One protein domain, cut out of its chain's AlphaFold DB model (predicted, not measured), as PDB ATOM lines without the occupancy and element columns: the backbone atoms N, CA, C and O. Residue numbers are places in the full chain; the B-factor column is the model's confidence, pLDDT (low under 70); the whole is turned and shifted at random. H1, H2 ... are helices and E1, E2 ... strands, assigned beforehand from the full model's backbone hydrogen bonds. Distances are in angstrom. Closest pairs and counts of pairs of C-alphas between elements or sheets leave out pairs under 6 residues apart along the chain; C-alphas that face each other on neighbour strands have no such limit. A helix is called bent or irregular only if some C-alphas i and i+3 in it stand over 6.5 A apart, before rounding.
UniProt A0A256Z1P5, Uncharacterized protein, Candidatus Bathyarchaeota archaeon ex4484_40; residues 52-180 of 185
ATOM      1  N   VAL A  52      35.995  41.753  11.259       96.50
ATOM      2  CA  VAL A  52      37.234  41.624  10.483       96.50
ATOM      3  C   VAL A  52      37.288  40.252   9.827       96.50
ATOM      4  O   VAL A  52      36.875  39.246  10.406       96.50
ATOM      5  N   VAL A  53      37.819  40.211   8.610       97.19
ATOM      6  CA  VAL A  53      38.067  38.977   7.869       97.19
ATOM      7  C   VAL A  53      39.543  38.864   7.515       97.19
ATOM      8  O   VAL A  53      40.224  39.859   7.256       97.19
ATOM      9  N   VAL A  54      40.030  37.628   7.494       96.75
ATOM     10  CA  VAL A  54      41.306  37.273   6.881       96.75
ATOM     11  C   VAL A  54      41.016  36.885   5.441       96.75
ATOM     12  O   VAL A  54      40.260  35.943   5.207       96.75
ATOM     13  N   LEU A  55      41.625  37.589   4.494       95.94
ATOM     14  CA  LEU A  55      41.655  37.227   3.085       95.94
ATOM     15  C   LEU A  55      43.057  36.703   2.772       95.94
ATOM     16  O   LEU A  55      44.032  37.443   2.857       95.94
ATOM     17  N   ALA A  56      43.163  35.424   2.437       93.88
ATOM     18  CA  ALA A  56      44.411  34.791   2.048       93.88
ATOM     19  C   ALA A  56      44.476  34.619   0.529       93.88
ATOM     20  O   ALA A  56      43.514  34.171  -0.096       93.88
ATOM     21  N   ASP A  57      45.620  34.965  -0.056       90.88
ATOM     22  CA  ASP A  57      45.986  34.561  -1.409       90.88
ATOM     23  C   ASP A  57      46.852  33.305  -1.322       90.88
ATOM     24  O   ASP A  57      48.052  33.372  -1.055       90.88
ATOM     25  N   ASP A  58      46.233  32.147  -1.554       88.50
ATOM     26  CA  ASP A  58      46.865  30.841  -1.345       88.50
ATOM     27  C   ASP A  58      48.091  30.635  -2.257       88.50
ATOM     28  O   ASP A  58      48.909  29.756  -2.000       88.50
ATOM     29  N   ARG A  59      48.225  31.413  -3.344       84.44
ATOM     30  CA  ARG A  59      49.375  31.317  -4.260       84.44
ATOM     31  C   ARG A  59      50.600  32.038  -3.735       84.44
ATOM     32  O   ARG A  59      51.708  31.545  -3.910       84.44
ATOM     33  N   SER A  60      50.400  33.230  -3.183       84.19
ATOM     34  CA  SER A  60      51.491  34.017  -2.606       84.19
ATOM     35  C   SER A  60      51.746  33.661  -1.144       84.19
ATOM     36  O   SER A  60      52.777  34.047  -0.610       84.19
ATOM     37  N   GLY A  61      50.823  32.937  -0.504       85.12
ATOM     38  CA  GLY A  61      50.825  32.720   0.941       85.12
ATOM     39  C   GLY A  61      50.407  33.965   1.724       85.12
ATOM     40  O   GLY A  61      50.314  33.902   2.948       85.12
ATOM     41  N   ARG A  62      50.120  35.076   1.028       87.56
ATOM     42  CA  ARG A  62      49.873  36.366   1.652       87.56
ATOM     43  C   ARG A  62      48.563  36.366   2.413       87.56
ATOM     44  O   ARG A  62      47.513  36.024   1.861       87.56
ATOM     45  N   LEU A  63      48.617  36.859   3.643       91.50
ATOM     46  CA  LEU A  63      47.439  37.124   4.456       91.50
ATOM     47  C   LEU A  63      47.139  38.623   4.446       91.50
ATOM     48  O   LEU A  63      48.037  39.456   4.500       91.50
ATOM     49  N   MET A  64      45.861  38.967   4.341       94.19
ATOM     50  CA  MET A  64      45.377  40.341   4.396       94.19
ATOM     51  C   MET A  64      44.264  40.435   5.429       94.19
ATOM     52  O   MET A  64      43.245  39.752   5.319       94.19
ATOM     53  N   ILE A  65      44.441  41.307   6.415       96.31
ATOM     54  CA  ILE A  65      43.426  41.586   7.434       96.31
ATOM     55  C   ILE A  65      42.638  42.844   7.057       96.31
ATOM     56  O   ILE A  65      43.164  43.962   7.010       96.31
ATOM     57  N   VAL A  66      41.344  42.681   6.788       96.69
ATOM     58  CA  VAL A  66      40.475  43.778   6.334       96.69
ATOM     59  C   VAL A  66      39.184  43.811   7.132       96.69
ATOM     60  O   VAL A  66      38.750  42.793   7.671       96.69
ATOM     61  N   ARG A  67      38.557  44.986   7.231       96.56
ATOM     62  CA  ARG A  67      37.224  45.054   7.842       96.56
ATOM     63  C   ARG A  67      36.236  44.292   6.967       96.56
ATOM     64  O   ARG A  67      36.390  44.275   5.747       96.56
ATOM     65  N   ALA A  68      35.200  43.733   7.579       95.62
ATOM     66  CA  ALA A  68      34.112  43.062   6.873       95.62
ATOM     67  C   ALA A  68      33.559  43.933   5.731       95.62
ATOM     68  O   ALA A  68      33.491  43.477   4.599       95.62
ATOM     69  N   SER A  69      33.317  45.223   5.991       95.00
ATOM     70  CA  SER A  69      32.809  46.187   5.002       95.00
ATOM     71  C   SER A  69      33.765  46.497   3.840       95.00
ATOM     72  O   SER A  69      33.395  47.187   2.898       95.00
ATOM     73  N   GLU A  70      35.031  46.090   3.929       96.19
ATOM     74  CA  GLU A  70      36.038  46.308   2.886       96.19
ATOM     75  C   GLU A  70      36.241  45.056   2.017       96.19
ATOM     76  O   GLU A  70      36.969  45.121   1.024       96.19
ATOM     77  N   VAL A  71      35.634  43.916   2.382       95.94
ATOM     78  CA  VAL A  71      35.922  42.615   1.764       95.94
ATOM     79  C   VAL A  71      35.609  42.604   0.270       95.94
ATOM     80  O   VAL A  71      36.455  42.159  -0.502       95.94
ATOM     81  N   GLY A  72      34.464  43.154  -0.150       94.81
ATOM     82  CA  GLY A  72      34.038  43.171  -1.552       94.81
ATOM     83  C   GLY A  72      35.041  43.905  -2.444       94.81
ATOM     84  O   GLY A  72      35.632  43.306  -3.341       94.81
ATOM     85  N   GLY A  73      35.343  45.168  -2.128       94.62
ATOM     86  CA  GLY A  73      36.295  45.966  -2.912       94.62
ATOM     87  C   GLY A  73      37.725  45.406  -2.896       94.62
ATOM     88  O   GLY A  73      38.452  45.492  -3.889       94.62
ATOM     89  N   ARG A  74      38.149  44.781  -1.789       93.69
ATOM     90  CA  ARG A  74      39.451  44.096  -1.715       93.69
ATOM     91  C   ARG A  74      39.478  42.847  -2.580       93.69
ATOM     92  O   ARG A  74      40.462  42.620  -3.285       93.69
ATOM     93  N   LEU A  75      38.400  42.073  -2.558       94.00
ATOM     94  CA  LEU A  75      38.253  40.885  -3.376       94.00
ATOM     95  C   LEU A  75      38.251  41.241  -4.868       94.00
ATOM     96  O   LEU A  75      39.020  40.650  -5.615       94.00
ATOM     97  N   GLU A  76      37.501  42.253  -5.303       92.31
ATOM     98  CA  GLU A  76      37.495  42.723  -6.701       92.31
ATOM     99  C   GLU A  76      38.898  43.083  -7.222       92.31
ATOM    100  O   GLU A  76      39.289  42.706  -8.338       92.31
ATOM    101  N   ALA A  77      39.690  43.775  -6.396       90.44
ATOM    102  CA  ALA A  77      41.067  44.127  -6.726       90.44
ATOM    103  C   ALA A  77      41.958  42.881  -6.899       90.44
ATOM    104  O   ALA A  77      42.816  42.844  -7.785       90.44
ATOM    105  N   LEU A  78      41.749  41.844  -6.084       89.62
ATOM    106  CA  LEU A  78      42.496  40.586  -6.160       89.62
ATOM    107  C   LEU A  78      42.045  39.706  -7.324       89.62
ATOM    108  O   LEU A  78      42.888  39.174  -8.043       89.62
ATOM    109  N   LEU A  79      40.739  39.615  -7.571       88.50
ATOM    110  CA  LEU A  79      40.164  38.881  -8.702       88.50
ATOM    111  C   LEU A  79      40.581  39.467 -10.058       88.50
ATOM    112  O   LEU A  79      40.497  38.795 -11.084       88.50
ATOM    113  N   SER A  80      41.043  40.716 -10.080       83.00
ATOM    114  CA  SER A  80      41.597  41.352 -11.277       83.00
ATOM    115  C   SER A  80      43.029  40.906 -11.606       83.00
ATOM    116  O   SER A  80      43.514  41.187 -12.702       83.00
ATOM    117  N   LYS A  81      43.699  40.167 -10.711       77.88
ATOM    118  CA  LYS A  81      45.006  39.538 -10.962       77.88
ATOM    119  C   LYS A  81      44.836  38.162 -11.631       77.88
ATOM    120  O   LYS A  81      43.780  37.538 -11.565       77.88
ATOM    121  N   ARG A  82      45.876  37.663 -12.317       63.91
ATOM    122  CA  ARG A  82      45.803  36.372 -13.035       63.91
ATOM    123  C   ARG A  82      45.694  35.190 -12.055       63.91
ATOM    124  O   ARG A  82      46.590  34.981 -11.249       63.91
ATOM    125  N   ASN A  83      44.659  34.364 -12.256       75.12
ATOM    126  CA  ASN A  83      44.345  33.095 -11.577       75.12
ATOM    127  C   ASN A  83      44.019  33.195 -10.067       75.12
ATOM    128  O   ASN A  83      44.922  33.046  -9.244       75.12
ATOM    129  N   PRO A  84      42.735  33.320  -9.686       80.50
ATOM    130  CA  PRO A  84      42.348  33.368  -8.278       80.50
ATOM    131  C   PRO A  84      42.526  32.005  -7.585       80.50
ATOM    132  O   PRO A  84      42.035  30.975  -8.062       80.50
ATOM    133  N   SER A  85      43.236  32.014  -6.456       91.94
ATOM    134  CA  SER A  85      43.140  31.009  -5.390       91.94
ATOM    135  C   SER A  85      43.102  31.773  -4.081       91.94
ATOM    136  O   SER A  85      44.138  32.224  -3.600       91.94
ATOM    137  N   LEU A  86      41.895  32.021  -3.592       95.12
ATOM    138  CA  LEU A  86      41.667  32.868  -2.436       95.12
ATOM    139  C   LEU A  86      40.866  32.099  -1.396       95.12
ATOM    140  O   LEU A  86      39.907  31.399  -1.738       95.12
ATOM    141  N   SER A  87      41.204  32.301  -0.132       96.75
ATOM    142  CA  SER A  87      40.390  31.853   0.987       96.75
ATOM    143  C   SER A  87      40.040  33.021   1.903       96.75
ATOM    144  O   SER A  87      40.819  33.953   2.084       96.75
ATOM    145  N   ILE A  88      38.823  33.011   2.444       97.56
ATOM    146  CA  ILE A  88      38.314  34.049   3.342       97.56
ATOM    147  C   ILE A  88      37.799  33.360   4.598       97.56
ATOM    148  O   ILE A  88      37.092  32.356   4.508       97.56
ATOM    149  N   LYS A  89      38.141  33.891   5.770       96.94
ATOM    150  CA  LYS A  89      37.673  33.395   7.072       96.94
ATOM    151  C   LYS A  89      37.450  34.557   8.044       96.94
ATOM    152  O   LYS A  89      38.111  35.589   7.893       96.94
ATOM    153  N   PRO A  90      36.541  34.436   9.023       95.88
ATOM    154  CA  PRO A  90      36.410  35.435  10.073       95.88
ATOM    155  C   PRO A  90      37.713  35.528  10.881       95.88
ATOM    156  O   PRO A  90      38.464  34.554  10.998       95.88
ATOM    157  N   ALA A  91      38.008  36.720  11.393       93.31
ATOM    158  CA  ALA A  91      39.156  36.979  12.254       93.31
ATOM    159  C   ALA A  91      38.712  37.228  13.704       93.31
ATOM    160  O   ALA A  91      37.585  37.643  13.966       93.31
ATOM    161  N   GLY A  92      39.628  37.023  14.653       87.88
ATOM    162  CA  GLY A  92      39.347  37.214  16.074       87.88
ATOM    163  C   GLY A  92      38.659  36.004  16.709       87.88
ATOM    164  O   GLY A  92      38.953  34.861  16.369       87.88
ATOM    165  N   SER A  93      37.762  36.260  17.659       84.31
ATOM    166  CA  SER A  93      37.038  35.231  18.419       84.31
ATOM    167  C   SER A  93      35.724  34.780  17.773       84.31
ATOM    168  O   SER A  93      35.030  33.932  18.331       84.31
ATOM    169  N   LEU A  94      35.356  35.347  16.621       83.81
ATOM    170  CA  LEU A  94      34.072  35.080  15.984       83.81
ATOM    171  C   LEU A  94      34.127  33.797  15.143       83.81
ATOM    172  O   LEU A  94      34.947  33.704  14.229       83.81
ATOM    173  N   PRO A  95      33.243  32.815  15.403       89.31
ATOM    174  CA  PRO A  95      33.232  31.558  14.658       89.31
ATOM    175  C   PRO A  95      32.606  31.684  13.263       89.31
ATOM    176  O   PRO A  95      32.804  30.800  12.432       89.31
ATOM    177  N   TYR A  96      31.868  32.766  13.000       92.88
ATOM    178  CA  TYR A  96      31.132  33.007  11.759       92.88
ATOM    179  C   TYR A  96      31.382  34.422  11.243       92.88
ATOM    180  O   TYR A  96      31.767  35.319  11.996       92.88
ATOM    181  N   PHE A  97      31.154  34.623   9.951       94.50
ATOM    182  CA  PHE A  97      31.153  35.943   9.349       94.50
ATOM    183  C   PHE A  97      30.046  36.819   9.939       94.50
ATOM    184  O   PHE A  97      28.960  36.346  10.274       94.50
ATOM    185  N   HIS A  98      30.314  38.121  10.011       92.50
ATOM    186  CA  HIS A  98      29.248  39.093  10.202       92.50
ATOM    187  C   HIS A  98      28.308  39.104   8.996       92.50
ATOM    188  O   HIS A  98      28.741  38.871   7.863       92.50
ATOM    189  N   ALA A  99      27.039  39.421   9.259       89.75
ATOM    190  CA  ALA A  99      26.020  39.566   8.228       89.75
ATOM    191  C   ALA A  99      26.491  40.514   7.115       89.75
ATOM    192  O   ALA A  99      27.076  41.566   7.393       89.75
ATOM    193  N   GLY A 100      26.242  40.126   5.868       92.81
ATOM    194  CA  GLY A 100      26.588  40.900   4.678       92.81
ATOM    195  C   GLY A 100      27.959  40.581   4.082       92.81
ATOM    196  O   GLY A 100      28.164  40.853   2.906       92.81
ATOM    197  N   VAL A 101      28.883  39.939   4.813       95.88
ATOM    198  CA  VAL A 101      30.184  39.525   4.239       95.88
ATOM    199  C   VAL A 101      29.990  38.551   3.080       95.88
ATOM    200  O   VAL A 101      30.657  38.673   2.053       95.88
ATOM    201  N   ILE A 102      29.088  37.576   3.235       96.62
ATOM    202  CA  ILE A 102      28.796  36.603   2.180       96.62
ATOM    203  C   ILE A 102      28.185  37.323   0.977       96.62
ATOM    204  O   ILE A 102      28.663  37.131  -0.141       96.62
ATOM    205  N   SER A 103      27.205  38.199   1.203       95.88
ATOM    206  CA  SER A 103      26.614  39.031   0.152       95.88
ATOM    207  C   SER A 103      27.652  39.882  -0.582       95.88
ATOM    208  O   SER A 103      27.656  39.903  -1.811       95.88
ATOM    209  N   ASP A 104      28.569  40.542   0.127       96.88
ATOM    210  CA  ASP A 104      29.618  41.371  -0.478       96.88
ATOM    211  C   ASP A 104      30.588  40.539  -1.325       96.88
ATOM    212  O   ASP A 104      31.011  40.963  -2.404       96.88
ATOM    213  N   VAL A 105      30.917  39.324  -0.875       96.75
ATOM    214  CA  VAL A 105      31.740  38.387  -1.646       96.75
ATOM    215  C   VAL A 105      31.003  37.897  -2.894       96.75
ATOM    216  O   VAL A 105      31.591  37.883  -3.977       96.75
ATOM    217  N   ILE A 106      29.724  37.531  -2.775       96.06
ATOM    218  CA  ILE A 106      28.891  37.119  -3.914       96.06
ATOM    219  C   ILE A 106      28.790  38.260  -4.929       96.06
ATOM    220  O   ILE A 106      29.015  38.032  -6.115       96.06
ATOM    221  N   LYS A 107      28.540  39.493  -4.479       95.81
ATOM    222  CA  LYS A 107      28.487  40.685  -5.339       95.81
ATOM    223  C   LYS A 107      29.801  40.921  -6.071       95.81
ATOM    224  O   LYS A 107      29.775  41.121  -7.282       95.81
ATOM    225  N   ALA A 108      30.941  40.824  -5.389       95.00
ATOM    226  CA  ALA A 108      32.253  40.952  -6.022       95.00
ATOM    227  C   ALA A 108      32.502  39.859  -7.083       95.00
ATOM    228  O   ALA A 108      33.034  40.137  -8.161       95.00
ATOM    229  N   LEU A 109      32.097  38.612  -6.810       94.50
ATOM    230  CA  LEU A 109      32.209  37.504  -7.762       94.50
ATOM    231  C   LEU A 109      31.305  37.711  -8.982       94.50
ATOM    232  O   LEU A 109      31.782  37.626 -10.113       94.50
ATOM    233  N   VAL A 110      30.027  38.025  -8.762       93.94
ATOM    234  CA  VAL A 110      29.045  38.247  -9.832       93.94
ATOM    235  C   VAL A 110      29.389  39.490 -10.649       93.94
ATOM    236  O   VAL A 110      29.330  39.454 -11.876       93.94
ATOM    237  N   GLY A 111      29.830  40.570 -10.006       92.81
ATOM    238  CA  GLY A 111      30.292  41.778 -10.688       92.81
ATOM    239  C   GLY A 111      31.505  41.520 -11.582       92.81
ATOM    240  O   GLY A 111      31.616  42.105 -12.659       92.81
ATOM    241  N   LYS A 112      32.403  40.607 -11.182       91.81
ATOM    242  CA  LYS A 112      33.604  40.278 -11.958       91.81
ATOM    243  C   LYS A 112      33.369  39.249 -13.065       91.81
ATOM    244  O   LYS A 112      33.990  39.359 -14.123       91.81
ATOM    245  N   PHE A 113      32.552  38.230 -12.806       90.75
ATOM    246  CA  PHE A 113      32.434  37.041 -13.660       90.75
ATOM    247  C   PHE A 113      31.034  36.833 -14.252       90.75
ATOM    248  O   PHE A 113      30.842  35.899 -15.025       90.75
ATOM    249  N   GLY A 114      30.072  37.696 -13.928       91.62
ATOM    250  CA  GLY A 114      28.664  37.509 -14.266       91.62
ATOM    251  C   GLY A 114      27.964  36.522 -13.330       91.62
ATOM    252  O   GLY A 114      28.544  36.023 -12.365       91.62
ATOM    253  N   VAL A 115      26.693  36.234 -13.611       92.00
ATOM    254  CA  VAL A 115      25.925  35.220 -12.872       92.00
ATOM    255  C   VAL A 115      26.537  33.832 -13.142       92.00
ATOM    256  O   VAL A 115      26.837  33.538 -14.301       92.00
ATOM    257  N   PRO A 116      26.767  32.994 -12.114       92.88
ATOM    258  CA  PRO A 116      27.295  31.644 -12.297       92.88
ATOM    259  C   PRO A 116      26.353  30.766 -13.128       92.88
ATOM    260  O   PRO A 116      25.135  30.932 -13.097       92.88
ATOM    261  N   GLU A 117      26.934  29.803 -13.842       92.19
ATOM    262  CA  GLU A 117      26.198  28.789 -14.611       92.19
ATOM    263  C   GLU A 117      25.516  27.778 -13.680       92.19
ATOM    264  O   GLU A 117      24.428  27.287 -13.979       92.19
ATOM    265  N   GLU A 118      26.140  27.495 -12.533       91.56
ATOM    266  CA  GLU A 118      25.588  26.627 -11.493       91.56
ATOM    267  C   GLU A 118      25.650  27.334 -10.138       91.56
ATOM    268  O   GLU A 118      26.708  27.815  -9.725       91.56
ATOM    269  N   ALA A 119      24.516  27.362  -9.442       95.06
ATOM    270  CA  ALA A 119      24.396  27.782  -8.055       95.06
ATOM    271  C   ALA A 119      23.566  26.731  -7.309       95.06
ATOM    272  O   ALA A 119      22.406  26.482  -7.646       95.06
ATOM    273  N   GLU A 120      24.169  26.072  -6.327       95.75
ATOM    274  CA  GLU A 120      23.545  24.961  -5.611       95.75
ATOM    275  C   GLU A 120      23.993  24.912  -4.153       95.75
ATOM    276  O   GLU A 120      25.125  25.256  -3.813       95.75
ATOM    277  N   PHE A 121      23.100  24.453  -3.287       95.19
ATOM    278  CA  PHE A 121      23.419  24.072  -1.925       95.19
ATOM    279  C   PHE A 121      23.865  22.616  -1.900       95.19
ATOM    280  O   PHE A 121      23.186  21.743  -2.446       95.19
ATOM    281  N   ARG A 122      24.998  22.338  -1.258       94.88
ATOM    282  CA  ARG A 122      25.554  20.986  -1.131       94.88
ATOM    283  C   ARG A 122      25.744  20.610   0.327       94.88
ATOM    284  O   ARG A 122      26.223  21.420   1.117       94.88
ATOM    285  N   ASP A 123      25.420  19.366   0.654       92.62
ATOM    286  CA  ASP A 123      25.790  18.738   1.919       92.62
ATOM    287  C   ASP A 123      27.288  18.403   1.859       92.62
ATOM    288  O   ASP A 123      27.730  17.655   0.982       92.62
ATOM    289  N   LEU A 124      28.073  18.969   2.775       88.25
ATOM    290  CA  LEU A 124      29.516  18.745   2.858       88.25
ATOM    291  C   LEU A 124      29.886  17.322   3.283       88.25
ATOM    292  O   LEU A 124      30.928  16.819   2.871       88.25
ATOM    293  N   ASP A 125      29.077  16.700   4.134       89.00
ATOM    294  CA  ASP A 125      29.338  15.380   4.698       89.00
ATOM    295  C   ASP A 125      29.032  14.279   3.684       89.00
ATOM    296  O   ASP A 125      29.759  13.290   3.578       89.00
ATOM    297  N   ARG A 126      27.969  14.468   2.901       87.88
ATOM    298  CA  ARG A 126      27.503  13.488   1.910       87.88
ATOM    299  C   ARG A 126      27.943  13.806   0.484       87.88
ATOM    300  O   ARG A 126      27.828  12.948  -0.386       87.88
ATOM    301  N   ASN A 127      28.447  15.015   0.239       87.00
ATOM    302  CA  ASN A 127      28.802  15.530  -1.083       87.00
ATOM    303  C   ASN A 127      27.655  15.408  -2.109       87.00
ATOM    304  O   ASN A 127      27.873  15.096  -3.282       87.00
ATOM    305  N   VAL A 128      26.425  15.659  -1.659       90.56
ATOM    306  CA  VAL A 128      25.219  15.627  -2.495       90.56
ATOM    307  C   VAL A 128      24.618  17.017  -2.619       90.56
ATOM    308  O   VAL A 128      24.733  17.839  -1.711       90.56
ATOM    309  N   VAL A 129      23.965  17.271  -3.751       92.75
ATOM    310  CA  VAL A 129      23.176  18.488  -3.948       92.75
ATOM    311  C   VAL A 129      21.926  18.392  -3.079       92.75
ATOM    312  O   VAL A 129      21.158  17.439  -3.204       92.75
ATOM    313  N   VAL A 130      21.751  19.366  -2.193       91.94
ATOM    314  CA  VAL A 130      20.559  19.523  -1.354       91.94
ATOM    315  C   VAL A 130      19.469  20.212  -2.162       91.94
ATOM    316  O   VAL A 130      18.347  19.725  -2.237       91.94
ATOM    317  N   GLU A 131      19.820  21.324  -2.804       92.31
ATOM    318  CA  GLU A 131      18.877  22.161  -3.536       92.31
ATOM    319  C   GLU A 131      19.614  22.997  -4.589       92.31
ATOM    320  O   GLU A 131      20.734  23.456  -4.365       92.31
ATOM    321  N   LYS A 132      18.987  23.208  -5.751       91.19
ATOM    322  CA  LYS A 132      19.469  24.181  -6.740       91.19
ATOM    323  C   LYS A 132      18.916  25.555  -6.405       91.19
ATOM    324  O   LYS A 132      17.727  25.690  -6.146       91.19
ATOM    325  N   ILE A 133      19.754  26.577  -6.487       88.81
ATOM    326  CA  ILE A 133      19.335  27.933  -6.155       88.81
ATOM    327  C   ILE A 133      18.547  28.542  -7.305       88.81
ATOM    328  O   ILE A 133      19.042  28.696  -8.421       88.81
ATOM    329  N   SER A 134      17.326  28.953  -6.989       72.06
ATOM    330  CA  SER A 134      16.526  29.868  -7.794       72.06
ATOM    331  C   SER A 134      16.493  31.242  -7.129       72.06
ATOM    332  O   SER A 134      16.292  31.329  -5.922       72.06
ATOM    333  N   GLY A 135      16.650  32.318  -7.902       75.81
ATOM    334  CA  GLY A 135      16.532  33.692  -7.399       75.81
ATOM    335  C   GLY A 135      17.773  34.551  -7.627       75.81
ATOM    336  O   GLY A 135      18.818  34.076  -8.075       75.81
ATOM    337  N   ALA A 136      17.636  35.846  -7.338       85.50
ATOM    338  CA  ALA A 136      18.698  36.823  -7.541       85.50
ATOM    339  C   ALA A 136      19.838  36.645  -6.516       85.50
ATOM    340  O   ALA A 136      19.548  36.327  -5.356       85.50
ATOM    341  N   PRO A 137      21.105  36.914  -6.898       86.94
ATOM    342  CA  PRO A 137      22.272  36.771  -6.020       86.94
ATOM    343  C   PRO A 137      22.165  37.462  -4.656       86.94
ATOM    344  O   PRO A 137      22.721  36.967  -3.680       86.94
ATOM    345  N   ASP A 138      21.411  38.560  -4.571       87.31
ATOM    346  CA  ASP A 138      21.203  39.314  -3.328       87.31
ATOM    347  C   ASP A 138      20.472  38.521  -2.230       87.31
ATOM    348  O   ASP A 138      20.585  38.863  -1.058       87.31
ATOM    349  N   SER A 139      19.753  37.452  -2.586       88.81
ATOM    350  CA  SER A 139      19.015  36.602  -1.634       88.81
ATOM    351  C   SER A 139      19.802  35.380  -1.149       88.81
ATOM    352  O   SER A 139      19.369  34.676  -0.241       88.81
ATOM    353  N   TRP A 140      20.968  35.089  -1.736       93.12
ATOM    354  CA  TRP A 140      21.631  33.796  -1.535       93.12
ATOM    355  C   TRP A 140      22.231  33.608  -0.135       93.12
ATOM    356  O   TRP A 140      22.315  32.473   0.330       93.12
ATOM    357  N   GLU A 141      22.624  34.685   0.553       93.25
ATOM    358  CA  GLU A 141      23.051  34.615   1.961       93.25
ATOM    359  C   GLU A 141      21.887  34.196   2.872       93.25
ATOM    360  O   GLU A 141      22.050  33.318   3.721       93.25
ATOM    361  N   GLU A 142      20.699  34.767   2.659       91.00
ATOM    362  CA  GLU A 142      19.489  34.425   3.412       91.00
ATOM    363  C   GLU A 142      19.039  32.992   3.115       91.00
ATOM    364  O   GLU A 142      18.759  32.233   4.044       91.00
ATOM    365  N   SER A 143      19.057  32.585   1.842       92.19
ATOM    366  CA  SER A 143      18.748  31.210   1.439       92.19
ATOM    367  C   SER A 143      19.730  30.202   2.038       92.19
ATOM    368  O   SER A 143      19.301  29.163   2.533       92.19
ATOM    369  N   LEU A 144      21.036  30.508   2.071       91.81
ATOM    370  CA  LEU A 144      22.033  29.637   2.707       91.81
ATOM    371  C   LEU A 144      21.708  29.419   4.185       91.81
ATOM    372  O   LEU A 144      21.756  28.286   4.665       91.81
ATOM    373  N   LYS A 145      21.357  30.493   4.897       90.06
ATOM    374  CA  LYS A 145      20.974  30.418   6.307       90.06
ATOM    375  C   LYS A 145      19.702  29.589   6.501       90.06
ATOM    376  O   LYS A 145      19.694  28.685   7.329       90.06
ATOM    377  N   ALA A 146      18.663  29.842   5.705       90.19
ATOM    378  CA  ALA A 146      17.398  29.114   5.792       90.19
ATOM    379  C   ALA A 146      17.571  27.606   5.544       90.19
ATOM    380  O   ALA A 146      17.024  26.785   6.282       90.19
ATOM    381  N   VAL A 147      18.375  27.232   4.543       89.75
ATOM    382  CA  VAL A 147      18.665  25.824   4.243       89.75
ATOM    383  C   VAL A 147      19.459  25.176   5.376       89.75
ATOM    384  O   VAL A 147      19.166  24.046   5.749       89.75
ATOM    385  N   GLN A 148      20.427  25.874   5.973       87.88
ATOM    386  CA  GLN A 148      21.176  25.344   7.118       87.88
ATOM    387  C   GLN A 148      20.293  25.106   8.344       87.88
ATOM    388  O   GLN A 148      20.389  24.042   8.958       87.88
ATOM    389  N   ASP A 149      19.415  26.058   8.660       87.19
ATOM    390  CA  ASP A 149      18.498  25.965   9.796       87.19
ATOM    391  C   ASP A 149      17.489  24.811   9.618       87.19
ATOM    392  O   ASP A 149      17.122  24.151  10.591       87.19
ATOM    393  N   GLY A 150      17.065  24.526   8.379       85.75
ATOM    394  CA  GLY A 150      16.093  23.470   8.065       85.75
ATOM    395  C   GLY A 150      16.678  22.077   7.792       85.75
ATOM    396  O   GLY A 150      16.001  21.079   8.034       85.75
ATOM    397  N   TYR A 151      17.912  21.979   7.284       85.81
ATOM    398  CA  TYR A 151      18.492  20.708   6.819       85.81
ATOM    399  C   TYR A 151      19.120  19.868   7.943       85.81
ATOM    400  O   TYR A 151      19.173  18.643   7.844       85.81
ATOM    401  N   GLY A 152      19.609  20.505   9.015       76.75
ATOM    402  CA  GLY A 152      20.240  19.808  10.148       76.75
ATOM    403  C   GLY A 152      21.619  19.196   9.847       76.75
ATOM    404  O   GLY A 152      22.115  18.383  10.626       76.75
ATOM    405  N   GLY A 153      22.243  19.580   8.729       81.38
ATOM    406  CA  GLY A 153      23.574  19.143   8.294       81.38
ATOM    407  C   GLY A 153      24.473  20.314   7.892       81.38
ATOM    408  O   GLY A 153      24.053  21.473   7.881       81.38
ATOM    409  N   ARG A 154      25.736  20.029   7.552       88.19
ATOM    410  CA  ARG A 154      26.676  21.067   7.105       88.19
ATOM    411  C   ARG A 154      26.447  21.366   5.629       88.19
ATOM    412  O   ARG A 154      26.811  20.563   4.777       88.19
ATOM    413  N   VAL A 155      25.874  22.531   5.338       93.06
ATOM    414  CA  VAL A 155      25.573  22.969   3.966       93.06
ATOM    415  C   VAL A 155      26.533  24.070   3.517       93.06
ATOM    416  O   VAL A 155      26.835  24.982   4.290       93.06
ATOM    417  N   GLU A 156      26.995  24.001   2.269       95.00
ATOM    418  CA  GLU A 156      27.675  25.102   1.581       95.00
ATOM    419  C   GLU A 156      26.925  25.550   0.335       95.00
ATOM    420  O   GLU A 156      26.275  24.756  -0.340       95.00
ATOM    421  N   LEU A 157      27.074  26.833   0.019       96.19
ATOM    422  CA  LEU A 157      26.731  27.390  -1.276       96.19
ATOM    423  C   LEU A 157      27.892  27.146  -2.244       96.19
ATOM    424  O   LEU A 157      28.994  27.664  -2.047       96.19
ATOM    425  N   HIS A 158      27.636  26.378  -3.294       95.75
ATOM    426  CA  HIS A 158      28.576  26.097  -4.366       95.75
ATOM    427  C   HIS A 158      28.186  26.875  -5.629       95.75
ATOM    428  O   HIS A 158      27.078  26.731  -6.146       95.75
ATOM    429  N   LEU A 159      29.112  27.697  -6.125       95.44
ATOM    430  CA  LEU A 159      28.959  28.511  -7.332       95.44
ATOM    431  C   LEU A 159      30.001  28.105  -8.377       95.44
ATOM    432  O   LEU A 159      31.181  27.962  -8.043       95.44
ATOM    433  N   SER A 160      29.593  27.970  -9.638       94.12
ATOM    434  CA  SER A 160      30.458  27.533 -10.741       94.12
ATOM    435  C   SER A 160      30.299  28.426 -11.974       94.12
ATOM    436  O   SER A 160      29.185  28.726 -12.400       94.12
ATOM    437  N   TRP A 161      31.424  28.819 -12.573       92.62
ATOM    438  CA  TRP A 161      31.490  29.536 -13.850       92.62
ATOM    439  C   TRP A 161      32.301  28.715 -14.853       92.62
ATOM    440  O   TRP A 161      33.397  28.245 -14.530       92.62
ATOM    441  N   GLY A 162      31.808  28.578 -16.086       85.88
ATOM    442  CA  GLY A 162      32.495  27.861 -17.158       85.88
ATOM    443  C   GLY A 162      33.592  28.690 -17.828       85.88
ATOM    444  O   GLY A 162      34.626  28.143 -18.235       85.88
ATOM    445  N   LYS A 163      33.423  30.019 -17.913       82.56
ATOM    446  CA  LYS A 163      34.413  30.961 -18.472       82.56
ATOM    447  C   LYS A 163      34.452  32.293 -17.688       82.56
ATOM    448  O   LYS A 163      33.542  33.096 -17.848       82.56
ATOM    449  N   PRO A 164      35.526  32.586 -16.922       79.56
ATOM    450  CA  PRO A 164      36.653  31.701 -16.629       79.56
ATOM    451  C   PRO A 164      36.212  30.518 -15.758       79.56
ATOM    452  O   PRO A 164      35.326  30.668 -14.930       79.56
ATOM    453  N   ARG A 165      36.874  29.363 -15.913       88.31
ATOM    454  CA  ARG A 165      36.639  28.173 -15.078       88.31
ATOM    455  C   ARG A 165      36.929  28.478 -13.608       88.31
ATOM    456  O   ARG A 165      38.091  28.434 -13.193       88.31
ATOM    457  N   LEU A 166      35.898  28.788 -12.837       91.94
ATOM    458  CA  LEU A 166      35.988  29.234 -11.451       91.94
ATOM    459  C   LEU A 166      34.959  28.491 -10.608       91.94
ATOM    460  O   LEU A 166      33.836  28.281 -11.054       91.94
ATOM    461  N   ARG A 167      35.336  28.136  -9.382       94.38
ATOM    462  CA  ARG A 167      34.410  27.668  -8.355       94.38
ATOM    463  C   ARG A 167      34.560  28.487  -7.088       94.38
ATOM    464  O   ARG A 167      35.686  28.800  -6.693       94.38
ATOM    465  N   ALA A 168      33.437  28.787  -6.453       96.44
ATOM    466  CA  ALA A 168      33.393  29.324  -5.106       96.44
ATOM    467  C   ALA A 168      32.584  28.384  -4.201       96.44
ATOM    468  O   ALA A 168      31.453  28.044  -4.530       96.44
ATOM    469  N   SER A 169      33.170  27.988  -3.073       96.56
ATOM    470  CA  SER A 169      32.484  27.286  -1.983       96.56
ATOM    471  C   SER A 169      32.339  28.256  -0.821       96.56
ATOM    472  O   SER A 169      33.342  28.770  -0.318       96.56
ATOM    473  N   ILE A 170      31.104  28.527  -0.415       97.25
ATOM    474  CA  ILE A 170      30.744  29.561   0.552       97.25
ATOM    475  C   ILE A 170      30.040  28.912   1.741       97.25
ATOM    476  O   ILE A 170      29.021  28.240   1.603       97.25
ATOM    477  N   ARG A 171      30.589  29.152   2.931       94.81
ATOM    478  CA  ARG A 171      30.065  28.709   4.225       94.81
ATOM    479  C   ARG A 171      30.002  29.897   5.185       94.81
ATOM    480  O   ARG A 171      30.777  30.839   5.017       94.81
ATOM    481  N   PRO A 172      29.195  29.825   6.256       92.56
ATOM    482  CA  PRO A 172      29.111  30.876   7.274       92.56
ATOM    483  C   PRO A 172      30.432  31.227   7.957       92.56
ATOM    484  O   PRO A 172      30.538  32.281   8.567       92.56
ATOM    485  N   ASN A 173      31.436  30.353   7.895       94.31
ATOM    486  CA  ASN A 173      32.729  30.529   8.554       94.31
ATOM    487  C   ASN A 173      33.929  30.454   7.604       94.31
ATOM    488  O   ASN A 173      35.072  30.553   8.050       94.31
ATOM    489  N   TYR A 174      33.705  30.211   6.314       96.75
ATOM    490  CA  TYR A 174      34.793  30.042   5.365       96.75
ATOM    491  C   TYR A 174      34.314  30.181   3.926       96.75
ATOM    492  O   TYR A 174      33.316  29.577   3.542       96.75
ATOM    493  N   ILE A 175      35.084  30.885   3.108       97.81
ATOM    494  CA  ILE A 175      34.877  30.962   1.665       97.81
ATOM    495  C   ILE A 175      36.163  30.529   0.968       97.81
ATOM    496  O   ILE A 175      37.252  30.933   1.364       97.81
ATOM    497  N   SER A 176      36.043  29.723  -0.081       96.88
ATOM    498  CA  SER A 176      37.148  29.360  -0.971       96.88
ATOM    499  C   SER A 176      36.775  29.686  -2.402       96.88
ATOM    500  O   SER A 176      35.736  29.242  -2.873       96.88
ATOM    501  N   ILE A 177      37.652  30.392  -3.108       95.81
ATOM    502  CA  ILE A 177      37.496  30.771  -4.511       95.81
ATOM    503  C   ILE A 177      38.692  30.212  -5.272       95.81
ATOM    504  O   ILE A 177      39.830  30.619  -5.038       95.81
ATOM    505  N   LYS A 178      38.449  29.279  -6.191       93.12
ATOM    506  CA  LYS A 178      39.511  28.576  -6.915       93.12
ATOM    507  C   LYS A 178      39.233  28.531  -8.402       93.12
ATOM    508  O   LYS A 178      38.133  28.207  -8.844       93.12
ATOM    509  N   LYS A 179      40.275  28.773  -9.195       87.06
ATOM    510  CA  LYS A 179      40.259  28.416 -10.613       87.06
ATOM    511  C   LYS A 179      40.271  26.894 -10.759       87.06
ATOM    512  O   LYS A 179      41.132  26.222 -10.193       87.06
ATOM    513  N   VAL A 180      39.357  26.354 -11.554       82.81
ATOM    514  CA  VAL A 180      39.289  24.913 -11.808       82.81
ATOM    515  C   VAL A 180      40.258  24.560 -12.934       82.81
ATOM    516  O   VAL A 180      40.086  24.990 -14.076       82.81
TER     517      VAL A 180
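This is residues 52 to 180 of the 185 residues of an uncharacterized protein of Candidatus Bathyarchaeota archaeon ex4484_40 (UniProt A0A256Z1P5). One wide, twisted sheet of eight strands forms a wall, with three helices, H1, H2 and H3, covering one of its faces and no named helix on the other. H1 and H2 run side by side, H1 over the part of the sheet near E1, while H3 covers E6 and E4 toward the other edge and meets H2 with its residues 137 to 141 alone, at a steep tilt. The printed part has 129 residues with three named helices and eight named strands, in the order E1 E2 H1 E3 H2 E4 E5 H3 E6 E7 E8. Across the sheet the order is E2 E1 E3 E8 E7 E6 E4 E5, antiparallel throughout, and the class is mixed, helices and strands. The whole is compact, with a radius of gyration of the C-alphas of 13.8 A, and rounded, spanning 37 by 36 by 25 A.

Walk across the sheet from one edge: E2 is residues 62 to 67, E1 residues 52 to 57, E3 residues 85 to 90, E8 residues 174 to 179, E7 residues 165 to 171, E6 residues 155 to 162, E4 residues 118 to 123 and E5 residues 128 to 132. Find C-alpha 52 at (37.234, 41.624, 10.483), where E1 begins, and C-alpha 179 at (40.259, 28.416, -10.613), where E8 ends. E6 is the longest strand, 22.8 A from first to last C-alpha, and E7 measures 20.4 A. For the helices, look at H1, residues 68 to 79, 17.2 A; H2, residues 101 to 113, 18.2 A; and H3, residues 137 to 151, 20.9 A, which begins at C-alpha 137 at (22.272, 36.771, -6.020). H1 and H3 are irregular: C-alphas 69 and 72 are 7.3 A apart, and so are C-alphas 138 and 141.

Start inside the sheet with E6, E7 and E8, a meander, each strand the antiparallel neighbour of the one before. In the hairpin of E6 and E7, N 159 and O 168 are 2.9 A apart, within hydrogen-bond range; in the hairpin of E7 and E8, N 167 and O 178 are at 2.8 A. Beyond E8, N 88 of E3 is 2.8 A from O 175, and N 54 of E1 is 2.8 A from O 89 of E3. The hairpin of E1 and E2 has N 55 and O 64 at 2.8 A, and E2 is an edge strand. On the other side of E6, N 158 and O 120 of E4 are at 2.8 A; in the hairpin of E4 and E5, N 121 and O 131 are at 2.8 A. The three helices are on the same face, giving two layers, helices over a sheet. H1 has a height of 8.6 A and lies over E1, along it at 2 degrees on the local plane; only just not over E2, on which 2 of its C-alphas fall. H3, at a height of 8.9 A, lies over E6 and E4 and runs along the strands, at 22 degrees to E6 on the local plane. H1 and H2 touch at a shallow tilt of 23 degrees, the same way; their closest C-alphas are those of Gly 72 and Asp 104, 4.9 A apart. H3 touches H2 with residues 137 to 141 alone, at a steep tilt of 49 degrees, opposite ways; the C-alphas of Ser 103 and Glu 141 are closest, at 6.0 A. H1 and H3 are apart. E2, H1, E3 and E5, H3, E6 are split strand-helix-strand units, two same-way strands with another strand between them, each with a right-handed crossover. In H2 every O i to N i+4 pair is within hydrogen-bond range; in H1 6 of 8 are and in H3 9 of 11.

The two C-alphas farthest apart are those of Arg 82 and Gly 150, at 38.7 A. The printed part runs from 52 to 180 with no cut. No link is long; E3 to H2, 10 residues, is short, and the others are tight. The mean pLDDT of the printed part is 91.1, and residue 82 is under 70.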